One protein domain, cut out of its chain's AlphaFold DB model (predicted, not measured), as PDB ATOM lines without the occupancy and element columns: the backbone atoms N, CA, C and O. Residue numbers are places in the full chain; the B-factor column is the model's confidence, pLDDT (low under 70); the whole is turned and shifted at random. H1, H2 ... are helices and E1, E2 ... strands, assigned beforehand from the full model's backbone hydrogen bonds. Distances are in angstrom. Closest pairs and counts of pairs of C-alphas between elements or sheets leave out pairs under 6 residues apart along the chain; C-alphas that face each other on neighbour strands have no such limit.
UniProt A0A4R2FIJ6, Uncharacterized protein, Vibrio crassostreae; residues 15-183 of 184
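Overview. This is residues 15 to 183 of the 184 residues of an uncharacterized protein of Vibrio crassostreae (UniProt A0A4R2FIJ6). One long helix, H5, runs through the middle of this domain, with the strand hairpin E1 and E2 along one side of it, H1 and H3 crossing it, and H4 folding back along it in the opposite direction. At the far end of H5 the sheet of E3, E4 and E5 extends the body, with H4 and the later part of H5 over one of its faces; H6 packs on H1, and the small H2 sits far from the middle, before H3. The printed part has 169 residues with six named helices and five named strands, in the order H1 E1 E2 H2 H3 E3 E4 E5 H4 H5 H6; the sheets run E1 - E2 and E3 - E4 - E5, both antiparallel, and the class is mixed, helices and strands. The whole is compact, with a radius of gyration of the C-alphas of 15.3 A, and spans 48 by 35 by 33 A.

Along the chain. Find C-alpha 15 at (-53.337, 31.366, -47.713); from there H1 runs over residues 15 to 29, 21.2 A long. After residues 30 to 46, which hold no named element, read E1 at residues 47 to 53, 18.8 A, and E2 at residues 59 to 65, 20.0 A. H2, residues 66 to 70, is 8.1 A long, and H3, residues 75 to 85, is 16.2 A. Next come E3, residues 86 to 92, 20.3 A; E4, residues 97 to 104, 23.0 A; and E5, residues 112 to 119, 23.7 A. H4 takes residues 128 to 140, 18.7 A. Find C-alpha 145 at (-60.760, 26.985, -36.320), where the longest helix, H5, residues 145 to 163, begins its 25.3 A. H6, residues 174 to 182, is 12.1 A long and ends with C-alpha 182 at (-45.760, 38.000, -40.294).

Arrangement. Start from the two hubs, H1 and H5, each touching three other helices. H1 touches H5, about perpendicular at 77 degrees, with the C-alphas of Ala 24 and Leu 149 closest at 6.4 A. H1 touches H6 at a steep tilt of 46 degrees, opposite ways; their closest C-alphas, Tyr 25 and Leu 178, are 6.8 A apart. With residues 16 to 17 alone H1 touches H4, closest at the C-alphas of Val 17 and Ala 135, 6.2 A. Then look at E2 and H5: they have 21 pairs of C-alphas within 8 A, and the C-alphas of Thr 62 and Ser 153 are their closest, 5.1 A apart. E1 and E2 are a hairpin, with N 48 and O 64 2.8 A apart, within hydrogen-bond range. H3 touches H5, about perpendicular at 77 degrees, closest at the C-alphas of Lys 83 and Ala 154, 4.3 A. H2 and H3 touch only at the corner, closest at the C-alphas of Tyr 68 and Pro 75, 6.1 A. E3, E4 and E5 form a meander, each strand the antiparallel neighbour of the one before; within hydrogen-bond range are N 89 and O 101 at 3.0 A, and N 100 and O 116 at 2.9 A. With H4 and H5 on the same face, this sheet makes two layers, helices on one face of a sheet. H4 lies over E4 and E5 at a height over the sheet of 8.5 A, and H5 over E3 at 7.4 A. H4 and H5 are a helical hairpin, touching at a shallow tilt of 34 degrees, only just short of steep, with the C-alphas of Ile 130 and Ala 155 closest at 7.0 A. H2 and H5 are apart, as are H4 and H6. In H1, H4 and H6 every O i to N i+4 pair is within hydrogen-bond range; in H3 it is 5 of 7, in H5 14 of 15, and in H2 0 of 1, beside 2 of 2 O i to N i+3 pairs.

Size, cuts and confidence. The two C-alphas farthest apart, those of Asn 40 and Asp 95, are 48.0 A apart. The printed part has no cut, and the link from H1 to E1, 17 residues, is long. The mean pLDDT of the printed part is 87.7; look for values under 70 at residue 15, residues 37 to 46 and residues 68 to 73.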
ATOM      1  N   SER A  15     -52.684  30.265 -48.434       55.91
ATOM      2  CA  SER A  15     -53.337  31.366 -47.713       55.91
ATOM      3  C   SER A  15     -53.973  30.973 -46.377       55.91
ATOM      4  O   SER A  15     -54.121  31.838 -45.516       55.91
ATOM      5  N   ASN A  16     -54.379  29.712 -46.193       74.44
ATOM      6  CA  ASN A  16     -55.145  29.318 -45.011       74.44
ATOM      7  C   ASN A  16     -54.252  29.106 -43.783       74.44
ATOM      8  O   ASN A  16     -54.608  29.570 -42.708       74.44
ATOM      9  N   VAL A  17     -53.060  28.514 -43.921       85.94
ATOM     10  CA  VAL A  17     -52.147  28.342 -42.772       85.94
ATOM     11  C   VAL A  17     -51.644  29.697 -42.269       85.94
ATOM     12  O   VAL A  17     -51.668  29.958 -41.070       85.94
ATOM     13  N   ALA A  18     -51.277  30.610 -43.175       87.69
ATOM     14  CA  ALA A  18     -50.841  31.961 -42.808       87.69
ATOM     15  C   ALA A  18     -51.918  32.749 -42.035       87.69
ATOM     16  O   ALA A  18     -51.595  33.533 -41.139       87.69
ATOM     17  N   HIS A  19     -53.198  32.523 -42.351       89.25
ATOM     18  CA  HIS A  19     -54.312  33.072 -41.581       89.25
ATOM     19  C   HIS A  19     -54.278  32.569 -40.131       89.25
ATOM     20  O   HIS A  19     -54.242  33.391 -39.216       89.25
ATOM     21  N   TYR A  20     -54.198  31.254 -39.912       90.62
ATOM     22  CA  TYR A  20     -54.160  30.675 -38.564       90.62
ATOM     23  C   TYR A  20     -52.918  31.078 -37.767       90.62
ATOM     24  O   TYR A  20     -53.035  31.395 -36.588       90.62
ATOM     25  N   VAL A  21     -51.755  31.188 -38.414       92.62
ATOM     26  CA  VAL A  21     -50.528  31.720 -37.795       92.62
ATOM     27  C   VAL A  21     -50.746  33.138 -37.263       92.62
ATOM     28  O   VAL A  21     -50.382  33.453 -36.128       92.62
ATOM     29  N   LYS A  22     -51.387  34.005 -38.055       92.31
ATOM     30  CA  LYS A  22     -51.713  35.371 -37.634       92.31
ATOM     31  C   LYS A  22     -52.736  35.397 -36.499       92.31
ATOM     32  O   LYS A  22     -52.600  36.224 -35.596       92.31
ATOM     33  N   LEU A  23     -53.750  34.530 -36.540       90.81
ATOM     34  CA  LEU A  23     -54.722  34.408 -35.453       90.81
ATOM     35  C   LEU A  23     -54.031  33.981 -34.161       90.81
ATOM     36  O   LEU A  23     -54.183  34.667 -33.158       90.81
ATOM     37  N   ALA A  24     -53.216  32.929 -34.204       92.38
ATOM     38  CA  ALA A  24     -52.483  32.423 -33.052       92.38
ATOM     39  C   ALA A  24     -51.562  33.491 -32.435       92.38
ATOM     40  O   ALA A  24     -51.591  33.727 -31.228       92.38
ATOM     41  N   TYR A  25     -50.811  34.215 -33.275       94.19
ATOM     42  CA  TYR A  25     -49.988  35.337 -32.823       94.19
ATOM     43  C   TYR A  25     -50.819  36.432 -32.147       94.19
ATOM     44  O   TYR A  25     -50.466  36.916 -31.072       94.19
ATOM     45  N   ASN A  26     -51.926  36.845 -32.770       91.75
ATOM     46  CA  ASN A  26     -52.788  37.870 -32.199       91.75
ATOM     47  C   ASN A  26     -53.429  37.395 -30.891       91.75
ATOM     48  O   ASN A  26     -53.533  38.199 -29.975       91.75
ATOM     49  N   LEU A  27     -53.804  36.120 -30.772       89.50
ATOM     50  CA  LEU A  27     -54.401  35.574 -29.553       89.50
ATOM     51  C   LEU A  27     -53.451  35.677 -28.364       89.50
ATOM     52  O   LEU A  27     -53.859  36.131 -27.304       89.50
ATOM     53  N   VAL A  28     -52.182  35.318 -28.557       90.88
ATOM     54  CA  VAL A  28     -51.217  35.231 -27.453       90.88
ATOM     55  C   VAL A  28     -50.473  36.548 -27.217       90.88
ATOM     56  O   VAL A  28     -50.291  36.971 -26.077       90.88
ATOM     57  N   PHE A  29     -50.047  37.238 -28.279       93.12
ATOM     58  CA  PHE A  29     -49.114  38.368 -28.174       93.12
ATOM     59  C   PHE A  29     -49.710  39.725 -28.550       93.12
ATOM     60  O   PHE A  29     -49.127  40.761 -28.222       93.12
ATOM     61  N   ALA A  30     -50.852  39.760 -29.243       91.06
ATOM     62  CA  ALA A  30     -51.496  41.015 -29.619       91.06
ATOM     63  C   ALA A  30     -53.040  40.958 -29.604       91.06
ATOM     64  O   ALA A  30     -53.645  41.254 -30.641       91.06
ATOM     65  N   PRO A  31     -53.698  40.681 -28.454       85.81
ATOM     66  CA  PRO A  31     -55.152  40.448 -28.409       85.81
ATOM     67  C   PRO A  31     -55.984  41.607 -28.970       85.81
ATOM     68  O   PRO A  31     -57.004  41.413 -29.619       85.81
ATOM     69  N   SER A  32     -55.494  42.843 -28.820       85.62
ATOM     70  CA  SER A  32     -56.108  44.048 -29.409       85.62
ATOM     71  C   SER A  32     -56.230  44.044 -30.944       85.62
ATOM     72  O   SER A  32     -56.923  44.894 -31.498       85.62
ATOM     73  N   LYS A  33     -55.540  43.132 -31.641       87.00
ATOM     74  CA  LYS A  33     -55.571  42.970 -33.103       87.00
ATOM     75  C   LYS A  33     -56.475  41.819 -33.558       87.00
ATOM     76  O   LYS A  33     -56.493  41.520 -34.756       87.00
ATOM     77  N   LEU A  34     -57.178  41.158 -32.638       82.69
ATOM     78  CA  LEU A  34     -58.115  40.094 -32.978       82.69
ATOM     79  C   LEU A  34     -59.313  40.665 -33.759       82.69
ATOM     80  O   LEU A  34     -59.839  41.718 -33.390       82.69
ATOM     81  N   PRO A  35     -59.730  40.014 -34.859       76.62
ATOM     82  CA  PRO A  35     -60.991  40.314 -35.521       76.62
ATOM     83  C   PRO A  35     -62.172  40.229 -34.547       76.62
ATOM     84  O   PRO A  35     -62.209  39.364 -33.677       76.62
ATOM     85  N   ALA A  36     -63.146  41.126 -34.710       71.50
ATOM     86  CA  ALA A  36     -64.329  41.195 -33.849       71.50
ATOM     87  C   ALA A  36     -65.304  40.015 -34.039       71.50
ATOM     88  O   ALA A  36     -66.243  39.872 -33.263       71.50
ATOM     89  N   ASP A  37     -65.110  39.227 -35.096       66.94
ATOM     90  CA  ASP A  37     -65.924  38.095 -35.535       66.94
ATOM     91  C   ASP A  37     -65.230  36.741 -35.346       66.94
ATOM     92  O   ASP A  37     -65.727  35.734 -35.852       66.94
ATOM     93  N   ILE A  38     -64.095  36.697 -34.636       66.25
ATOM     94  CA  ILE A  38     -63.560  35.419 -34.164       66.25
ATOM     95  C   ILE A  38     -64.647  34.746 -33.319       66.25
ATOM     96  O   ILE A  38     -65.248  35.386 -32.458       66.25
ATOM     97  N   ASP A  39     -64.918  33.478 -33.637       56.00
ATOM     98  CA  ASP A  39     -65.963  32.652 -33.035       56.00
ATOM     99  C   ASP A  39     -66.036  32.861 -31.515       56.00
ATOM    100  O   ASP A  39     -65.002  32.880 -30.842       56.00
ATOM    101  N   ASN A  40     -67.251  32.945 -30.961       55.25
ATOM    102  CA  ASN A  40     -67.484  33.145 -29.518       55.25
ATOM    103  C   ASN A  40     -66.795  32.080 -28.624       55.25
ATOM    104  O   ASN A  40     -66.745  32.256 -27.414       55.25
ATOM    105  N   ILE A  41     -66.276  30.993 -29.210       54.81
ATOM    106  CA  ILE A  41     -65.550  29.896 -28.545       54.81
ATOM    107  C   ILE A  41     -64.125  30.310 -28.133       54.81
ATOM    108  O   ILE A  41     -63.591  29.810 -27.147       54.81
ATOM    109  N   ILE A  42     -63.487  31.223 -28.874       60.69
ATOM    110  CA  ILE A  42     -62.113  31.677 -28.585       60.69
ATOM    111  C   ILE A  42     -62.120  32.831 -27.554       60.69
ATOM    112  O   ILE A  42     -61.069  33.341 -27.156       60.69
ATOM    113  N   ASP A  43     -63.305  33.226 -27.073       56.38
ATOM    114  CA  ASP A  43     -63.437  34.144 -25.946       56.38
ATOM    115  C   ASP A  43     -62.940  33.472 -24.649       56.38
ATOM    116  O   ASP A  43     -63.150  32.287 -24.387       56.38
ATOM    117  N   SER A  44     -62.205  34.244 -23.854       57.41
ATOM    118  CA  SER A  44     -61.173  33.790 -22.904       57.41
ATOM    119  C   SER A  44     -61.606  32.840 -21.775       57.41
ATOM    120  O   SER A  44     -60.749  32.280 -21.093       57.41
ATOM    121  N   GLU A  45     -62.905  32.645 -21.549       60.06
ATOM    122  CA  GLU A  45     -63.392  31.721 -20.517       60.06
ATOM    123  C   GLU A  45     -63.392  30.258 -20.994       60.06
ATOM    124  O   GLU A  45     -63.235  29.346 -20.179       60.06
ATOM    125  N   GLU A  46     -63.490  30.015 -22.305       69.06
ATOM    126  CA  GLU A  46     -63.576  28.664 -22.885       69.06
ATOM    127  C   GLU A  46     -62.263  28.165 -23.504       69.06
ATOM    128  O   GLU A  46     -62.178  26.992 -23.862       69.06
ATOM    129  N   CYS A  47     -61.223  29.002 -23.571       76.00
ATOM    130  CA  CYS A  47     -59.901  28.635 -24.083       76.00
ATOM    131  C   CYS A  47     -58.763  29.157 -23.192       76.00
ATOM    132  O   CYS A  47     -58.757  30.318 -22.785       76.00
ATOM    133  N   TYR A  48     -57.748  28.327 -22.968       83.50
ATOM    134  CA  TYR A  48     -56.437  28.754 -22.495       83.50
ATOM    135  C   TYR A  48     -55.626  29.271 -23.683       83.50
ATOM    136  O   TYR A  48     -55.513  28.586 -24.697       83.50
ATOM    137  N   ASN A  49     -55.046  30.465 -23.562       86.50
ATOM    138  CA  ASN A  49     -54.055  30.966 -24.507       86.50
ATOM    139  C   ASN A  49     -52.879  31.614 -23.764       86.50
ATOM    140  O   ASN A  49     -53.071  32.366 -22.809       86.50
ATOM    141  N   GLY A  50     -51.651  31.303 -24.175       88.69
ATOM    142  CA  GLY A  50     -50.456  31.803 -23.500       88.69
ATOM    143  C   GLY A  50     -49.145  31.367 -24.144       88.69
ATOM    144  O   GLY A  50     -49.116  30.537 -25.053       88.69
ATOM    145  N   GLU A  51     -48.052  31.945 -23.656       92.31
ATOM    146  CA  GLU A  51     -46.690  31.489 -23.944       92.31
ATOM    147  C   GLU A  51     -46.271  30.443 -22.900       92.31
ATOM    148  O   GLU A  51     -46.654  30.526 -21.731       92.31
ATOM    149  N   CYS A  52     -45.514  29.439 -23.336       91.62
ATOM    150  CA  CYS A  52     -44.933  28.407 -22.492       91.62
ATOM    151  C   CYS A  52     -43.409  28.465 -22.611       91.62
ATOM    152  O   CYS A  52     -42.876  28.345 -23.715       91.62
ATOM    153  N   ASP A  53     -42.733  28.640 -21.476       93.06
ATOM    154  CA  ASP A  53     -41.275  28.674 -21.378       93.06
ATOM    155  C   ASP A  53     -40.732  27.305 -20.958       93.06
ATOM    156  O   ASP A  53     -41.217  26.691 -20.001       93.06
ATOM    157  N   TYR A  54     -39.667  26.856 -21.616       90.75
ATOM    158  CA  TYR A  54     -38.993  25.603 -21.296       90.75
ATOM    159  C   TYR A  54     -37.625  25.822 -20.657       90.75
ATOM    160  O   TYR A  54     -36.956  26.838 -20.834       90.75
ATOM    161  N   SER A  55     -37.165  24.806 -19.924       88.44
ATOM    162  CA  SER A  55     -35.870  24.848 -19.229       88.44
ATOM    163  C   SER A  55     -34.649  24.963 -20.154       88.44
ATOM    164  O   SER A  55     -33.587  25.368 -19.689       88.44
ATOM    165  N   ASN A  56     -34.800  24.640 -21.442       84.69
ATOM    166  CA  ASN A  56     -33.777  24.833 -22.474       84.69
ATOM    167  C   ASN A  56     -33.786  26.254 -23.066       84.69
ATOM    168  O   ASN A  56     -33.174  26.460 -24.099       84.69
ATOM    169  N   GLY A  57     -34.528  27.205 -22.490       89.44
ATOM    170  CA  GLY A  57     -34.629  28.575 -23.007       89.44
ATOM    171  C   GLY A  57     -35.562  28.741 -24.210       89.44
ATOM    172  O   GLY A  57     -35.821  29.874 -24.614       89.44
ATOM    173  N   SER A  58     -36.099  27.648 -24.762       94.00
ATOM    174  CA  SER A  58     -37.068  27.718 -25.854       94.00
ATOM    175  C   SER A  58     -38.458  28.118 -25.354       94.00
ATOM    176  O   SER A  58     -38.814  27.851 -24.205       94.00
ATOM    177  N   THR A  59     -39.264  28.717 -26.230       95.81
ATOM    178  CA  THR A  59     -40.650  29.108 -25.960       95.81
ATOM    179  C   THR A  59     -41.596  28.599 -27.045       95.81
ATOM    180  O   THR A  59     -41.226  28.504 -28.217       95.81
ATOM    181  N   ALA A  60     -42.827  28.269 -26.654       96.00
ATOM    182  CA  ALA A  60     -43.914  27.839 -27.536       96.00
ATOM    183  C   ALA A  60     -45.214  28.584 -27.209       96.00
ATOM    184  O   ALA A  60     -45.346  29.184 -26.141       96.00
ATOM    185  N   ILE A  61     -46.182  28.566 -28.129       94.69
ATOM    186  CA  ILE A  61     -47.526  29.064 -27.831       94.69
ATOM    187  C   ILE A  61     -48.429  27.896 -27.468       94.69
ATOM    188  O   ILE A  61     -48.306  26.800 -28.007       94.69
ATOM    189  N   THR A  62     -49.356  28.146 -26.558       92.12
ATOM    190  CA  THR A  62     -50.394  27.188 -26.190       92.12
ATOM    191  C   THR A  62     -51.730  27.861 -26.401       92.12
ATOM    192  O   THR A  62     -51.969  28.916 -25.823       92.12
ATOM    193  N   ILE A  63     -52.575  27.266 -27.230       90.06
ATOM    194  CA  ILE A  63     -53.981  27.611 -27.410       90.06
ATOM    195  C   ILE A  63     -54.724  26.288 -27.290       90.06
ATOM    196  O   ILE A  63     -54.423  25.389 -28.066       90.06
ATOM    197  N   ALA A  64     -55.615  26.158 -26.310       87.31
ATOM    198  CA  ALA A  64     -56.333  24.916 -26.027       87.31
ATOM    199  C   ALA A  64     -57.715  25.186 -25.429       87.31
ATOM    200  O   ALA A  64     -57.876  26.123 -24.645       87.31
ATOM    201  N   GLN A  65     -58.710  24.366 -25.755       80.62
ATOM    202  CA  GLN A  65     -60.053  24.487 -25.197       80.62
ATOM    203  C   GLN A  65     -60.080  24.062 -23.723       80.62
ATOM    204  O   GLN A  65     -59.609  22.997 -23.327       80.62
ATOM    205  N   ASN A  66     -60.709  24.873 -22.878       73.38
ATOM    206  CA  ASN A  66     -60.815  24.623 -21.443       73.38
ATOM    207  C   ASN A  66     -61.728  23.435 -21.111       73.38
ATOM    208  O   ASN A  66     -61.664  22.927 -19.996       73.38
ATOM    209  N   HIS A  67     -62.575  22.953 -22.027       70.19
ATOM    210  CA  HIS A  67     -63.433  21.798 -21.730       70.19
ATOM    211  C   HIS A  67     -62.620  20.509 -21.471       70.19
ATOM    212  O   HIS A  67     -63.078  19.646 -20.715       70.19
ATOM    213  N   TYR A  68     -61.378  20.434 -21.972       58.97
ATOM    214  CA  TYR A  68     -60.415  19.381 -21.633       58.97
ATOM    215  C   TYR A  68     -59.986  19.397 -20.154       58.97
ATOM    216  O   TYR A  68     -59.564  18.365 -19.638       58.97
ATOM    217  N   LEU A  69     -60.180  20.498 -19.409       58.19
ATOM    218  CA  LEU A  69     -59.952  20.546 -17.952       58.19
ATOM    219  C   LEU A  69     -60.789  19.509 -17.191       58.19
ATOM    220  O   LEU A  69     -60.406  19.086 -16.103       58.19
ATOM    221  N   SER A  70     -61.940  19.112 -17.737       56.47
ATOM    222  CA  SER A  70     -62.811  18.121 -17.102       56.47
ATOM    223  C   SER A  70     -62.365  16.669 -17.322       56.47
ATOM    224  O   SER A  70     -62.703  15.814 -16.504       56.47
ATOM    225  N   GLU A  71     -61.588  16.397 -18.378       58.16
ATOM    226  CA  GLU A  71     -61.152  15.047 -18.773       58.16
ATOM    227  C   GLU A  71     -59.653  14.802 -18.530       58.16
ATOM    228  O   GLU A  71     -59.285  13.738 -18.038       58.16
ATOM    229  N   ILE A  72     -58.806  15.793 -18.830       59.81
ATOM    230  CA  ILE A  72     -57.334  15.728 -18.775       59.81
ATOM    231  C   ILE A  72     -56.794  16.526 -17.574       59.81
ATOM    232  O   ILE A  72     -55.786  16.162 -16.981       59.81
ATOM    233  N   GLY A  73     -57.499  17.575 -17.136       64.00
ATOM    234  CA  GLY A  73     -57.128  18.370 -15.956       64.00
ATOM    235  C   GLY A  73     -56.151  19.518 -16.229       64.00
ATOM    236  O   GLY A  73     -56.148  20.477 -15.456       64.00
ATOM    237  N   ASP A  74     -55.404  19.475 -17.339       78.06
ATOM    238  CA  ASP A  74     -54.500  20.542 -17.789       78.06
ATOM    239  C   ASP A  74     -54.575  20.729 -19.327       78.06
ATOM    240  O   ASP A  74     -54.301  19.784 -20.073       78.06
ATOM    241  N   PRO A  75     -54.924  21.924 -19.848       78.19
ATOM    242  CA  PRO A  75     -54.958  22.190 -21.285       78.19
ATOM    243  C   PRO A  75     -53.567  22.116 -21.929       78.19
ATOM    244  O   PRO A  75     -53.455  21.864 -23.125       78.19
ATOM    245  N   VAL A  76     -52.494  22.317 -21.155       82.88
ATOM    246  CA  VAL A  76     -51.122  22.140 -21.639       82.88
ATOM    247  C   VAL A  76     -50.846  20.659 -21.891       82.88
ATOM    248  O   VAL A  76     -50.306  20.324 -22.941       82.88
ATOM    249  N   GLU A  77     -51.264  19.764 -20.992       85.62
ATOM    250  CA  GLU A  77     -51.093  18.311 -21.159       85.62
ATOM    251  C   GLU A  77     -51.793  17.800 -22.427       85.62
ATOM    252  O   GLU A  77     -51.208  17.023 -23.179       85.62
ATOM    253  N   HIS A  78     -52.972  18.337 -22.750       88.12
ATOM    254  CA  HIS A  78     -53.647  18.060 -24.020       88.12
ATOM    255  C   HIS A  78     -52.779  18.409 -25.245       88.12
ATOM    256  O   HIS A  78     -52.622  17.595 -26.155       88.12
ATOM    257  N   ILE A  79     -52.151  19.589 -25.255       92.31
ATOM    258  CA  ILE A  79     -51.250  19.996 -26.345       92.31
ATOM    259  C   ILE A  79     -50.011  19.097 -26.421       92.31
ATOM    260  O   ILE A  79     -49.546  18.775 -27.518       92.31
ATOM    261  N   PHE A  80     -49.505  18.632 -25.277       89.38
ATOM    262  CA  PHE A  80     -48.417  17.657 -25.231       89.38
ATOM    263  C   PHE A  80     -48.798  16.307 -25.845       89.38
ATOM    264  O   PHE A  80     -47.946  15.682 -26.470       89.38
ATOM    265  N   GLU A  81     -50.046  15.859 -25.711       89.62
ATOM    266  CA  GLU A  81     -50.529  14.661 -26.403       89.62
ATOM    267  C   GLU A  81     -50.703  14.913 -27.907       89.62
ATOM    268  O   GLU A  81     -50.274  14.103 -28.732       89.62
ATOM    269  N   MET A  82     -51.272  16.062 -28.287       91.69
ATOM    270  CA  MET A  82     -51.483  16.424 -29.693       91.69
ATOM    271  C   MET A  82     -50.184  16.573 -30.485       91.69
ATOM    272  O   MET A  82     -50.178  16.329 -31.693       91.69
ATOM    273  N   LYS A  83     -49.072  16.956 -29.839       94.06
ATOM    274  CA  LYS A  83     -47.777  17.109 -30.526       94.06
ATOM    275  C   LYS A  83     -47.323  15.806 -31.178       94.06
ATOM    276  O   LYS A  83     -46.667  15.842 -32.214       94.06
ATOM    277  N   GLU A  84     -47.737  14.662 -30.632       92.81
ATOM    278  CA  GLU A  84     -47.445  13.350 -31.204       92.81
ATOM    279  C   GLU A  84     -48.096  13.164 -32.582       92.81
ATOM    280  O   GLU A  84     -47.622  12.343 -33.358       92.81
ATOM    281  N   TRP A  85     -49.137  13.931 -32.933       95.25
ATOM    282  CA  TRP A  85     -49.762  13.906 -34.261       95.25
ATOM    283  C   TRP A  85     -49.042  14.766 -35.304       95.25
ATOM    284  O   TRP A  85     -49.219  14.510 -36.499       95.25
ATOM    285  N   ILE A  86     -48.237  15.745 -34.878       97.06
ATOM    286  CA  ILE A  86     -47.479  16.671 -35.739       97.06
ATOM    287  C   ILE A  86     -46.064  16.929 -35.186       97.06
ATOM    288  O   ILE A  86     -45.641  18.056 -34.918       97.06
ATOM    289  N   GLY A  87     -45.312  15.849 -34.994       96.56
ATOM    290  CA  GLY A  87     -43.995  15.893 -34.362       96.56
ATOM    291  C   GLY A  87     -42.898  16.397 -35.299       96.56
ATOM    292  O   GLY A  87     -42.816  15.978 -36.454       96.56
ATOM    293  N   SER A  88     -42.010  17.253 -34.799       96.94
ATOM    294  CA  SER A  88     -40.843  17.759 -35.526       96.94
ATOM    295  C   SER A  88     -39.538  17.303 -34.888       96.94
ATOM    296  O   SER A  88     -39.421  17.219 -33.670       96.94
ATOM    297  N   HIS A  89     -38.540  17.033 -35.724       95.69
ATOM    298  CA  HIS A  89     -37.174  16.759 -35.291       95.69
ATOM    299  C   HIS A  89     -36.176  17.470 -36.201       95.69
ATOM    300  O   HIS A  89     -36.472  17.724 -37.373       95.69
ATOM    301  N   ALA A  90     -34.999  17.781 -35.660       94.31
ATOM    302  CA  ALA A  90     -33.892  18.330 -36.423       94.31
ATOM    303  C   ALA A  90     -32.686  17.390 -36.386       94.31
ATOM    304  O   ALA A  90     -32.338  16.844 -35.339       94.31
ATOM    305  N   GLU A  91     -32.023  17.249 -37.529       93.06
ATOM    306  CA  GLU A  91     -30.758  16.530 -37.662       93.06
ATOM    307  C   GLU A  91     -29.698  17.449 -38.270       93.06
ATOM    308  O   GLU A  91     -29.952  18.184 -39.227       93.06
ATOM    309  N   ALA A  92     -28.482  17.419 -37.721       91.19
ATOM    310  CA  ALA A  92     -27.359  18.143 -38.301       91.19
ATOM    311  C   ALA A  92     -26.891  17.445 -39.585       91.19
ATOM    312  O   ALA A  92     -26.431  16.305 -39.552       91.19
ATOM    313  N   ILE A  93     -26.951  18.155 -40.711       91.31
ATOM    314  CA  ILE A  93     -26.386  17.685 -41.984       91.31
ATOM    315  C   ILE A  93     -24.876  17.941 -41.991       91.31
ATOM    316  O   ILE A  93     -24.084  17.147 -42.498       91.31
ATOM    317  N   ASN A  94     -24.483  19.093 -41.446       89.50
ATOM    318  CA  ASN A  94     -23.108  19.535 -41.266       89.50
ATOM    319  C   ASN A  94     -23.035  20.551 -40.103       89.50
ATOM    320  O   ASN A  94     -24.026  20.799 -39.414       89.50
ATOM    321  N   ASP A  95     -21.869  21.166 -39.882       87.06
ATOM    322  CA  ASP A  95     -21.667  22.122 -38.781       87.06
ATOM    323  C   ASP A  95     -22.573  23.362 -38.862       87.06
ATOM    324  O   ASP A  95     -22.875  23.967 -37.833       87.06
ATOM    325  N   ALA A  96     -23.030  23.739 -40.055       90.25
ATOM    326  CA  ALA A  96     -23.808  24.948 -40.308       90.25
ATOM    327  C   ALA A  96     -25.299  24.676 -40.561       90.25
ATOM    328  O   ALA A  96     -26.132  25.487 -40.156       90.25
ATOM    329  N   ASP A  97     -25.636  23.557 -41.199       93.25
ATOM    330  CA  ASP A  97     -26.987  23.283 -41.691       93.25
ATOM    331  C   ASP A  97     -27.664  22.134 -40.939       93.25
ATOM    332  O   ASP A  97     -27.043  21.121 -40.604       93.25
ATOM    333  N   ILE A  98     -28.965  22.299 -40.724       93.75
ATOM    334  CA  ILE A  98     -29.866  21.308 -40.144       93.75
ATOM    335  C   ILE A  98     -30.978  20.976 -41.134       93.75
ATOM    336  O   ILE A  98     -31.472  21.854 -41.846       93.75
ATOM    337  N   GLU A  99     -31.385  19.716 -41.165       95.81
ATOM    338  CA  GLU A  99     -32.649  19.301 -41.761       95.81
ATOM    339  C   GLU A  99     -33.695  19.264 -40.656       95.81
ATOM    340  O   GLU A  99     -33.516  18.568 -39.660       95.81
ATOM    341  N   VAL A 100     -34.775  20.023 -40.823       96.38
ATOM    342  CA  VAL A 100     -35.956  19.923 -39.968       96.38
ATOM    343  C   VAL A 100     -36.989  19.095 -40.706       96.38
ATOM    344  O   VAL A 100     -37.366  19.446 -41.824       96.38
ATOM    345  N   THR A 101     -37.455  18.024 -40.071       97.75
ATOM    346  CA  THR A 101     -38.503  17.152 -40.601       97.75
ATOM    347  C   THR A 101     -39.703  17.158 -39.666       97.75
ATOM    348  O   THR A 101     -39.581  16.850 -38.480       97.75
ATOM    349  N   THR A 102     -40.874  17.460 -40.218       98.19
ATOM    350  CA  THR A 102     -42.165  17.417 -39.527       98.19
ATOM    351  C   THR A 102     -42.961  16.219 -40.035       98.19
ATOM    352  O   THR A 102     -43.233  16.091 -41.231       98.19
ATOM    353  N   ASN A 103     -43.321  15.328 -39.118       98.06
ATOM    354  CA  ASN A 103     -44.082  14.117 -39.377       98.06
ATOM    355  C   ASN A 103     -45.536  14.308 -38.958       98.06
ATOM    356  O   ASN A 103     -45.815  14.738 -37.844       98.06
ATOM    357  N   VAL A 104     -46.454  13.902 -39.827       97.81
ATOM    358  CA  VAL A 104     -47.887  13.863 -39.556       97.81
ATOM    359  C   VAL A 104     -48.305  12.414 -39.344       97.81
ATOM    360  O   VAL A 104     -48.165  11.572 -40.235       97.81
ATOM    361  N   VAL A 105     -48.845  12.121 -38.163       95.81
ATOM    362  CA  VAL A 105     -49.445  10.819 -37.814       95.81
ATOM    363  C   VAL A 105     -50.870  10.983 -37.281       95.81
ATOM    364  O   VAL A 105     -51.341  10.189 -36.467       95.81
ATOM    365  N   PHE A 106     -51.553  12.022 -37.763       91.19
ATOM    366  CA  PHE A 106     -52.912  12.377 -37.378       91.19
ATOM    367  C   PHE A 106     -53.890  11.197 -37.583       91.19
ATOM    368  O   PHE A 106     -53.817  10.514 -38.614       91.19
ATOM    369  N   PRO A 107     -54.806  10.921 -36.634       87.56
ATOM    370  CA  PRO A 107     -55.755   9.819 -36.760       87.56
ATOM    371  C   PRO A 107     -56.573   9.889 -38.054       87.56
ATOM    372  O   PRO A 107     -57.098  10.937 -38.416       87.56
ATOM    373  N   ASN A 108     -56.736   8.745 -38.723       87.19
ATOM    374  CA  ASN A 108     -57.481   8.612 -39.986       87.19
ATOM    375  C   ASN A 108     -56.885   9.366 -41.189       87.19
ATOM    376  O   ASN A 108     -57.550   9.470 -42.220       87.19
ATOM    377  N   LEU A 109     -55.635   9.822 -41.090       92.25
ATOM    378  CA  LEU A 109     -54.874  10.386 -42.200       92.25
ATOM    379  C   LEU A 109     -53.719   9.453 -42.588       92.25
ATOM    380  O   LEU A 109     -53.174   8.728 -41.750       92.25
ATOM    381  N   GLU A 110     -53.349   9.438 -43.871       94.50
ATOM    382  CA  GLU A 110     -52.122   8.760 -44.290       94.50
ATOM    383  C   GLU A 110     -50.918   9.468 -43.662       94.50
ATOM    384  O   GLU A 110     -50.881  10.692 -43.541       94.50
ATOM    385  N   ARG A 111     -49.929   8.690 -43.217       96.25
ATOM    386  CA  ARG A 111     -48.724   9.274 -42.629       96.25
ATOM    387  C   ARG A 111     -47.960  10.038 -43.700       96.25
ATOM    388  O   ARG A 111     -47.707   9.498 -44.774       96.25
ATOM    389  N   ALA A 112     -47.532  11.246 -43.365       97.50
ATOM    390  CA  ALA A 112     -46.752  12.093 -44.255       97.50
ATOM    391  C   ALA A 112     -45.566  12.708 -43.513       97.50
ATOM    392  O   ALA A 112     -45.604  12.890 -42.296       97.50
ATOM    393  N   SER A 113     -44.518  13.037 -44.261       97.94
ATOM    394  CA  SER A 113     -43.319  13.691 -43.745       97.94
ATOM    395  C   SER A 113     -42.930  14.817 -44.687       97.94
ATOM    396  O   SER A 113     -42.900  14.632 -45.905       97.94
ATOM    397  N   PHE A 114     -42.611  15.968 -44.112       98.12
ATOM    398  CA  PHE A 114     -42.189  17.162 -44.831       98.12
ATOM    399  C   PHE A 114     -40.859  17.607 -44.251       98.12
ATOM    400  O   PHE A 114     -40.726  17.655 -43.029       98.12
ATOM    401  N   SER A 115     -39.883  17.928 -45.096       97.69
ATOM    402  CA  SER A 115     -38.577  18.381 -44.625       97.69
ATOM    403  C   SER A 115     -38.117  19.656 -45.311       97.69
ATOM    404  O   SER A 115     -38.497  19.973 -46.441       97.69
ATOM    405  N   CYS A 116     -37.302  20.418 -44.592       96.19
ATOM    406  CA  CYS A 116     -36.657  21.618 -45.092       96.19
ATOM    407  C   CYS A 116     -35.268  21.771 -44.475       96.19
ATOM    408  O   CYS A 116     -35.052  21.472 -43.300       96.19
ATOM    409  N   ILE A 117     -34.327  22.273 -45.272       95.50
ATOM    410  CA  ILE A 117     -32.951  22.508 -44.837       95.50
ATOM    411  C   ILE A 117     -32.792  23.977 -44.469       95.50
ATOM    412  O   ILE A 117     -33.118  24.868 -45.258       95.50
ATOM    413  N   HIS A 118     -32.241  24.225 -43.286       91.12
ATOM    414  CA  HIS A 118     -31.967  25.560 -42.785       91.12
ATOM    415  C   HIS A 118     -30.529  25.684 -42.307       91.12
ATOM    416  O   HIS A 118     -29.980  24.801 -41.654       91.12
ATOM    417  N   ASN A 119     -29.940  26.846 -42.571       90.88
ATOM    418  CA  ASN A 119     -28.709  27.230 -41.908       90.88
ATOM    419  C   ASN A 119     -29.027  27.676 -40.472       90.88
ATOM    420  O   ASN A 119     -29.820  28.603 -40.289       90.88
ATOM    421  N   LYS A 120     -28.377  27.062 -39.475       84.69
ATOM    422  CA  LYS A 120     -28.629  27.288 -38.041       84.69
ATOM    423  C   LYS A 120     -28.580  28.768 -37.657       84.69
ATOM    424  O   LYS A 120     -29.482  29.264 -36.994       84.69
ATOM    425  N   SER A 121     -27.583  29.508 -38.153       85.50
ATOM    426  CA  SER A 121     -27.416  30.940 -37.838       85.50
ATOM    427  C   SER A 121     -28.433  31.874 -38.506       85.50
ATOM    428  O   SER A 121     -28.537  33.042 -38.131       85.50
ATOM    429  N   ASN A 122     -29.181  31.383 -39.497       84.12
ATOM    430  CA  ASN A 122     -30.138  32.171 -40.276       84.12
ATOM    431  C   ASN A 122     -31.596  31.768 -40.035       84.12
ATOM    432  O   ASN A 122     -32.488  32.342 -40.669       84.12
ATOM    433  N   LEU A 123     -31.859  30.798 -39.157       85.19
ATOM    434  CA  LEU A 123     -33.220  30.406 -38.823       85.19
ATOM    435  C   LEU A 123     -33.881  31.522 -38.001       85.19
ATOM    436  O   LEU A 123     -33.482  31.810 -36.879       85.19
ATOM    437  N   LYS A 124     -34.862  32.193 -38.609       86.19
ATOM    438  CA  LYS A 124     -35.538  33.373 -38.043       86.19
ATOM    439  C   LYS A 124     -37.053  33.238 -37.953       86.19
ATOM    440  O   LYS A 124     -37.680  34.095 -37.357       86.19
ATOM    441  N   GLY A 125     -37.622  32.225 -38.595       92.38
ATOM    442  CA  GLY A 125     -39.058  31.959 -38.657       92.38
ATOM    443  C   GLY A 125     -39.333  30.484 -38.411       92.38
ATOM    444  O   GLY A 125     -38.403  29.717 -38.146       92.38
ATOM    445  N   LEU A 126     -40.593  30.090 -38.532       94.88
ATOM    446  CA  LEU A 126     -40.971  28.688 -38.483       94.88
ATOM    447  C   LEU A 126     -40.396  27.934 -39.700       94.88
ATOM    448  O   LEU A 126     -40.370  28.479 -40.810       94.88
ATOM    449  N   PRO A 127     -39.932  26.685 -39.517       94.88
ATOM    450  CA  PRO A 127     -39.506  25.834 -40.625       94.88
ATOM    451  C   PRO A 127     -40.632  25.621 -41.646       94.88
ATOM    452  O   PRO A 127     -41.794  25.456 -41.271       94.88
ATOM    453  N   GLN A 128     -40.300  25.580 -42.942       95.19
ATOM    454  CA  GLN A 128     -41.303  25.389 -44.005       95.19
ATOM    455  C   GLN A 128     -42.059  24.056 -43.853       95.19
ATOM    456  O   GLN A 128     -43.254  23.999 -44.135       95.19
ATOM    457  N   SER A 129     -41.397  23.023 -43.322       96.56
ATOM    458  CA  SER A 129     -42.004  21.719 -43.032       96.56
ATOM    459  C   SER A 129     -43.248  21.810 -42.142       96.56
ATOM    460  O   SER A 129     -44.165  21.010 -42.306       96.56
ATOM    461  N   ILE A 130     -43.318  22.796 -41.240       96.88
ATOM    462  CA  ILE A 130     -44.481  23.032 -40.373       96.88
ATOM    463  C   ILE A 130     -45.667  23.521 -41.195       96.88
ATOM    464  O   ILE A 130     -46.773  23.012 -41.044       96.88
ATOM    465  N   TYR A 131     -45.446  24.496 -42.078       96.06
ATOM    466  CA  TYR A 131     -46.503  25.024 -42.938       96.06
ATOM    467  C   TYR A 131     -47.048  23.948 -43.871       96.06
ATOM    468  O   TYR A 131     -48.263  23.845 -44.029       96.06
ATOM    469  N   ASP A 132     -46.161  23.133 -44.442       96.50
ATOM    470  CA  ASP A 132     -46.536  22.059 -45.358       96.50
ATOM    471  C   ASP A 132     -47.304  20.946 -44.621       96.50
ATOM    472  O   ASP A 132     -48.347  20.497 -45.097       96.50
ATOM    473  N   ALA A 133     -46.861  20.564 -43.417       96.62
ATOM    474  CA  ALA A 133     -47.558  19.599 -42.566       96.62
ATOM    475  C   ALA A 133     -48.942  20.098 -42.121       96.62
ATOM    476  O   ALA A 133     -49.926  19.363 -42.215       96.62
ATOM    477  N   MET A 134     -49.041  21.356 -41.681       96.12
ATOM    478  CA  MET A 134     -50.314  21.978 -41.306       96.12
ATOM    479  C   MET A 134     -51.267  22.056 -42.501       96.12
ATOM    480  O   MET A 134     -52.440  21.708 -42.369       96.12
ATOM    481  N   ALA A 135     -50.777  22.480 -43.671       95.19
ATOM    482  CA  ALA A 135     -51.573  22.529 -44.894       95.19
ATOM    483  C   ALA A 135     -52.104  21.140 -45.257       95.19
ATOM    484  O   ALA A 135     -53.297  20.994 -45.515       95.19
ATOM    485  N   TYR A 136     -51.249  20.116 -45.181       95.31
ATOM    486  CA  TYR A 136     -51.637  18.735 -45.432       95.31
ATOM    487  C   TYR A 136     -52.775  18.271 -44.515       95.31
ATOM    488  O   TYR A 136     -53.761  17.733 -45.013       95.31
ATOM    489  N   VAL A 137     -52.699  18.514 -43.202       94.56
ATOM    490  CA  VAL A 137     -53.777  18.113 -42.280       94.56
ATOM    491  C   VAL A 137     -55.073  18.871 -42.581       94.56
ATOM    492  O   VAL A 137     -56.112  18.241 -42.759       94.56
ATOM    493  N   ILE A 138     -55.012  20.199 -42.715       91.94
ATOM    494  CA  ILE A 138     -56.191  21.058 -42.941       91.94
ATOM    495  C   ILE A 138     -56.879  20.754 -44.283       91.94
ATOM    496  O   ILE A 138     -58.087  20.928 -44.424       91.94
ATOM    497  N   GLU A 139     -56.127  20.309 -45.291       91.81
ATOM    498  CA  GLU A 139     -56.668  19.916 -46.597       91.81
ATOM    499  C   GLU A 139     -57.432  18.588 -46.573       91.81
ATOM    500  O   GLU A 139     -58.292  18.365 -47.428       91.81
ATOM    501  N   HIS A 140     -57.118  17.706 -45.623       92.88
ATOM    502  CA  HIS A 140     -57.610  16.326 -45.617       92.88
ATOM    503  C   HIS A 140     -58.528  16.002 -44.437       92.88
ATOM    504  O   HIS A 140     -59.290  15.038 -44.520       92.88
ATOM    505  N   ILE A 141     -58.484  16.792 -43.365       90.31
ATOM    506  CA  ILE A 141     -59.307  16.632 -42.168       90.31
ATOM    507  C   ILE A 141     -60.180  17.875 -42.006       90.31
ATOM    508  O   ILE A 141     -59.692  19.003 -41.991       90.31
ATOM    509  N   GLU A 142     -61.490  17.668 -41.878       88.62
ATOM    510  CA  GLU A 142     -62.415  18.743 -41.526       88.62
ATOM    511  C   GLU A 142     -62.209  19.098 -40.051       88.62
ATOM    512  O   GLU A 142     -62.493  18.287 -39.172       88.62
ATOM    513  N   MET A 143     -61.677  20.294 -39.801       86.62
ATOM    514  CA  MET A 143     -61.374  20.813 -38.468       86.62
ATOM    515  C   MET A 143     -62.024  22.184 -38.287       86.62
ATOM    516  O   MET A 143     -62.103  22.993 -39.217       86.62
ATOM    517  N   THR A 144     -62.464  22.461 -37.069       86.06
ATOM    518  CA  THR A 144     -62.852  23.795 -36.619       86.06
ATOM    519  C   THR A 144     -61.630  24.712 -36.534       86.06
ATOM    520  O   THR A 144     -60.481  24.268 -36.501       86.06
ATOM    521  N   GLN A 145     -61.859  26.026 -36.466       85.50
ATOM    522  CA  GLN A 145     -60.760  26.985 -36.320       85.50
ATOM    523  C   GLN A 145     -59.945  26.746 -35.043       85.50
ATOM    524  O   GLN A 145     -58.731  26.937 -35.057       85.50
ATOM    525  N   VAL A 146     -60.598  26.324 -33.958       84.12
ATOM    526  CA  VAL A 146     -59.937  26.101 -32.669       84.12
ATOM    527  C   VAL A 146     -59.033  24.877 -32.719       84.12
ATOM    528  O   VAL A 146     -57.865  24.993 -32.369       84.12
ATOM    529  N   GLU A 147     -59.513  23.764 -33.276       88.06
ATOM    530  CA  GLU A 147     -58.702  22.548 -33.441       88.06
ATOM    531  C   GLU A 147     -57.459  22.811 -34.311       88.06
ATOM    532  O   GLU A 147     -56.394  22.232 -34.097       88.06
ATOM    533  N   ILE A 148     -57.556  23.718 -35.292       91.62
ATOM    534  CA  ILE A 148     -56.401  24.121 -36.108       91.62
ATOM    535  C   ILE A 148     -55.387  24.929 -35.284       91.62
ATOM    536  O   ILE A 148     -54.179  24.759 -35.457       91.62
ATOM    537  N   LEU A 149     -55.847  25.804 -34.386       92.00
ATOM    538  CA  LEU A 149     -54.976  26.568 -33.483       92.00
ATOM    539  C   LEU A 149     -54.322  25.673 -32.420       92.00
ATOM    540  O   LEU A 149     -53.162  25.895 -32.069       92.00
ATOM    541  N   GLU A 150     -55.029  24.649 -31.950       92.81
ATOM    542  CA  GLU A 150     -54.497  23.612 -31.061       92.81
ATOM    543  C   GLU A 150     -53.418  22.785 -31.758       92.81
ATOM    544  O   GLU A 150     -52.307  22.652 -31.244       92.81
ATOM    545  N   LEU A 151     -53.683  22.321 -32.984       94.94
ATOM    546  CA  LEU A 151     -52.688  21.613 -33.790       94.94
ATOM    547  C   LEU A 151     -51.454  22.483 -34.065       94.94
ATOM    548  O   LEU A 151     -50.320  22.009 -34.001       94.94
ATOM    549  N   PHE A 152     -51.660  23.772 -34.334       96.06
ATOM    550  CA  PHE A 152     -50.559  24.713 -34.494       96.06
ATOM    551  C   PHE A 152     -49.759  24.880 -33.196       96.06
ATOM    552  O   PHE A 152     -48.530  24.858 -33.227       96.06
ATOM    553  N   SER A 153     -50.438  24.986 -32.052       95.81
ATOM    554  CA  SER A 153     -49.796  25.029 -30.733       95.81
ATOM    555  C   SER A 153     -48.933  23.789 -30.513       95.81
ATOM    556  O   SER A 153     -47.745  23.917 -30.225       95.81
ATOM    557  N   ALA A 154     -49.483  22.605 -30.783       96.62
ATOM    558  CA  ALA A 154     -48.788  21.326 -30.709       96.62
ATOM    559  C   ALA A 154     -47.528  21.283 -31.593       96.62
ATOM    560  O   ALA A 154     -46.465  20.848 -31.145       96.62
ATOM    561  N   ALA A 155     -47.600  21.821 -32.813       97.56
ATOM    562  CA  ALA A 155     -46.443  21.940 -33.695       97.56
ATOM    563  C   ALA A 155     -45.350  22.852 -33.100       97.56
ATOM    564  O   ALA A 155     -44.167  22.511 -33.156       97.56
ATOM    565  N   THR A 156     -45.718  23.983 -32.479       97.31
ATOM    566  CA  THR A 156     -44.737  24.872 -31.823       97.31
ATOM    567  C   THR A 156     -44.117  24.261 -30.569       97.31
ATOM    568  O   THR A 156     -42.925  24.455 -30.332       97.31
ATOM    569  N   HIS A 157     -44.887  23.482 -29.802       96.62
ATOM    570  CA  HIS A 157     -44.364  22.696 -28.683       96.62
ATOM    571  C   HIS A 157     -43.336  21.690 -29.193       96.62
ATOM    572  O   HIS A 157     -42.200  21.696 -28.729       96.62
ATOM    573  N   SER A 158     -43.671  20.901 -30.219       97.00
ATOM    574  CA  SER A 158     -42.721  19.933 -30.775       97.00
ATOM    575  C   SER A 158     -41.440  20.595 -31.299       97.00
ATOM    576  O   SER A 158     -40.346  20.076 -31.079       97.00
ATOM    577  N   LEU A 159     -41.527  21.793 -31.895       96.06
ATOM    578  CA  LEU A 159     -40.331  22.565 -32.245       96.06
ATOM    579  C   LEU A 159     -39.454  22.884 -31.025       96.06
ATOM    580  O   LEU A 159     -38.239  22.694 -31.074       96.06
ATOM    581  N   ALA A 160     -40.060  23.363 -29.941       94.88
ATOM    582  CA  ALA A 160     -39.343  23.822 -28.757       94.88
ATOM    583  C   ALA A 160     -38.678  22.685 -27.960       94.88
ATOM    584  O   ALA A 160     -37.553  22.860 -27.482       94.88
ATOM    585  N   ILE A 161     -39.349  21.535 -27.811       93.06
ATOM    586  CA  ILE A 161     -38.900  20.462 -26.902       93.06
ATOM    587  C   ILE A 161     -38.411  19.183 -27.574       93.06
ATOM    588  O   ILE A 161     -37.600  18.484 -26.973       93.06
ATOM    589  N   ASP A 162     -38.855  18.876 -28.793       93.06
ATOM    590  CA  ASP A 162     -38.429  17.659 -29.498       93.06
ATOM    591  C   ASP A 162     -37.410  17.996 -30.597       93.06
ATOM    592  O   ASP A 162     -36.409  17.301 -30.770       93.06
ATOM    593  N   CYS A 163     -37.647  19.089 -31.328       93.94
ATOM    594  CA  CYS A 163     -36.878  19.444 -32.514       93.94
ATOM    595  C   CYS A 163     -35.586  20.183 -32.193       93.94
ATOM    596  O   CYS A 163     -34.510  19.726 -32.559       93.94
ATOM    597  N   PHE A 164     -35.684  21.346 -31.551       91.12
ATOM    598  CA  PHE A 164     -34.528  22.207 -31.322       91.12
ATOM    599  C   PHE A 164     -33.818  21.932 -30.005       91.12
ATOM    600  O   PHE A 164     -32.660  22.300 -29.859       91.12
ATOM    601  N   TYR A 165     -34.454  21.196 -29.093       85.94
ATOM    602  CA  TYR A 165     -33.812  20.732 -27.866       85.94
ATOM    603  C   TYR A 165     -32.536  19.909 -28.129       85.94
ATOM    604  O   TYR A 165     -31.619  19.918 -27.313       85.94
ATOM    605  N   SER A 166     -32.464  19.197 -29.259       79.44
ATOM    606  CA  SER A 166     -31.305  18.384 -29.651       79.44
ATOM    607  C   SER A 166     -30.218  19.159 -30.406       79.44
ATOM    608  O   SER A 166     -29.187  18.574 -30.745       79.44
ATOM    609  N   ILE A 167     -30.434  20.445 -30.697       83.56
ATOM    610  CA  ILE A 167     -29.498  21.276 -31.451       83.56
ATOM    611  C   ILE A 167     -28.699  22.137 -30.475       83.56
ATOM    612  O   ILE A 167     -29.240  23.029 -29.827       83.56
ATOM    613  N   ASP A 168     -27.393  21.876 -30.406       80.56
ATOM    614  CA  ASP A 168     -26.476  22.633 -29.555       80.56
ATOM    615  C   ASP A 168     -26.556  24.143 -29.834       80.56
ATOM    616  O   ASP A 168     -26.565  24.579 -30.992       80.56
ATOM    617  N   ASP A 169     -26.561  24.926 -28.752       78.81
ATOM    618  CA  ASP A 169     -26.554  26.393 -28.753       78.81
ATOM    619  C   ASP A 169     -27.711  27.043 -29.546       78.81
ATOM    620  O   ASP A 169     -27.547  28.126 -30.121       78.81
ATOM    621  N   PHE A 170     -28.887  26.403 -29.591       83.69
ATOM    622  CA  PHE A 170     -30.069  26.949 -30.260       83.69
ATOM    623  C   PHE A 170     -31.313  26.966 -29.357       83.69
ATOM    624  O   PHE A 170     -31.927  25.934 -29.094       83.69
ATOM    625  N   ASP A 171     -31.744  28.172 -28.980       86.88
ATOM    626  CA  ASP A 171     -32.977  28.401 -28.221       86.88
ATOM    627  C   ASP A 171     -34.084  28.877 -29.173       86.88
ATOM    628  O   ASP A 171     -34.001  29.959 -29.769       86.88
ATOM    629  N   PHE A 172     -35.142  28.084 -29.339       93.12
ATOM    630  CA  PHE A 172     -36.255  28.441 -30.214       93.12
ATOM    631  C   PHE A 172     -37.194  29.437 -29.528       93.12
ATOM    632  O   PHE A 172     -37.806  29.107 -28.523       93.12
ATOM    633  N   ASN A 173     -37.379  30.634 -30.087       95.38
ATOM    634  CA  ASN A 173     -38.338  31.614 -29.571       95.38
ATOM    635  C   ASN A 173     -39.530  31.760 -30.525       95.38
ATOM    636  O   ASN A 173     -39.411  32.383 -31.587       95.38
ATOM    637  N   VAL A 174     -40.691  31.219 -30.137       96.31
ATOM    638  CA  VAL A 174     -41.882  31.215 -30.999       96.31
ATOM    639  C   VAL A 174     -42.328  32.629 -31.363       96.31
ATOM    640  O   VAL A 174     -42.660  32.888 -32.515       96.31
ATOM    641  N   LYS A 175     -42.283  33.580 -30.423       96.56
ATOM    642  CA  LYS A 175     -42.726  34.952 -30.678       96.56
ATOM    643  C   LYS A 175     -41.894  35.604 -31.779       96.56
ATOM    644  O   LYS A 175     -42.456  36.137 -32.731       96.56
ATOM    645  N   SER A 176     -40.572  35.519 -31.671       95.50
ATOM    646  CA  SER A 176     -39.634  36.081 -32.648       95.50
ATOM    647  C   SER A 176     -39.792  35.415 -34.016       95.50
ATOM    648  O   SER A 176     -39.776  36.106 -35.035       95.50
ATOM    649  N   ALA A 177     -40.004  34.093 -34.039       95.44
ATOM    650  CA  ALA A 177     -40.262  33.350 -35.267       95.44
ATOM    651  C   ALA A 177     -41.536  33.841 -35.976       95.44
ATOM    652  O   ALA A 177     -41.510  34.168 -37.165       95.44
ATOM    653  N   LEU A 178     -42.634  33.974 -35.228       95.94
ATOM    654  CA  LEU A 178     -43.912  34.463 -35.750       95.94
ATOM    655  C   LEU A 178     -43.839  35.928 -36.193       95.94
ATOM    656  O   LEU A 178     -44.350  36.272 -37.256       95.94
ATOM    657  N   GLU A 179     -43.193  36.801 -35.413       95.50
ATOM    658  CA  GLU A 179     -42.987  38.204 -35.788       95.50
ATOM    659  C   GLU A 179     -42.218  38.319 -37.105       95.50
ATOM    660  O   GLU A 179     -42.567  39.138 -37.953       95.50
ATOM    661  N   HIS A 180     -41.190  37.497 -37.307       94.50
ATOM    662  CA  HIS A 180     -40.451  37.478 -38.561       94.50
ATOM    663  C   HIS A 180     -41.327  37.025 -39.733       94.50
ATOM    664  O   HIS A 180     -41.328  37.682 -40.774       94.50
ATOM    665  N   ASP A 181     -42.097  35.947 -39.576       93.12
ATOM    666  CA  ASP A 181     -42.924  35.412 -40.661       93.12
ATOM    667  C   ASP A 181     -44.103  36.320 -41.026       93.12
ATOM    668  O   ASP A 181     -44.451  36.421 -42.201       93.12
ATOM    669  N   LEU A 182     -44.670  37.046 -40.060       91.75
ATOM    670  CA  LEU A 182     -45.760  38.000 -40.294       91.75
ATOM    671  C   LEU A 182     -45.309  39.325 -40.934       91.75
ATOM    672  O   LEU A 182     -46.162  40.098 -41.373       91.75
ATOM    673  N   ASN A 183     -44.002  39.601 -40.969       88.06
ATOM    674  CA  ASN A 183     -43.425  40.834 -41.516       88.06
ATOM    675  C   ASN A 183     -42.677  40.636 -42.854       88.06
ATOM    676  O   ASN A 183     -42.079  41.595 -43.350       88.06
TER     677      ASN A 183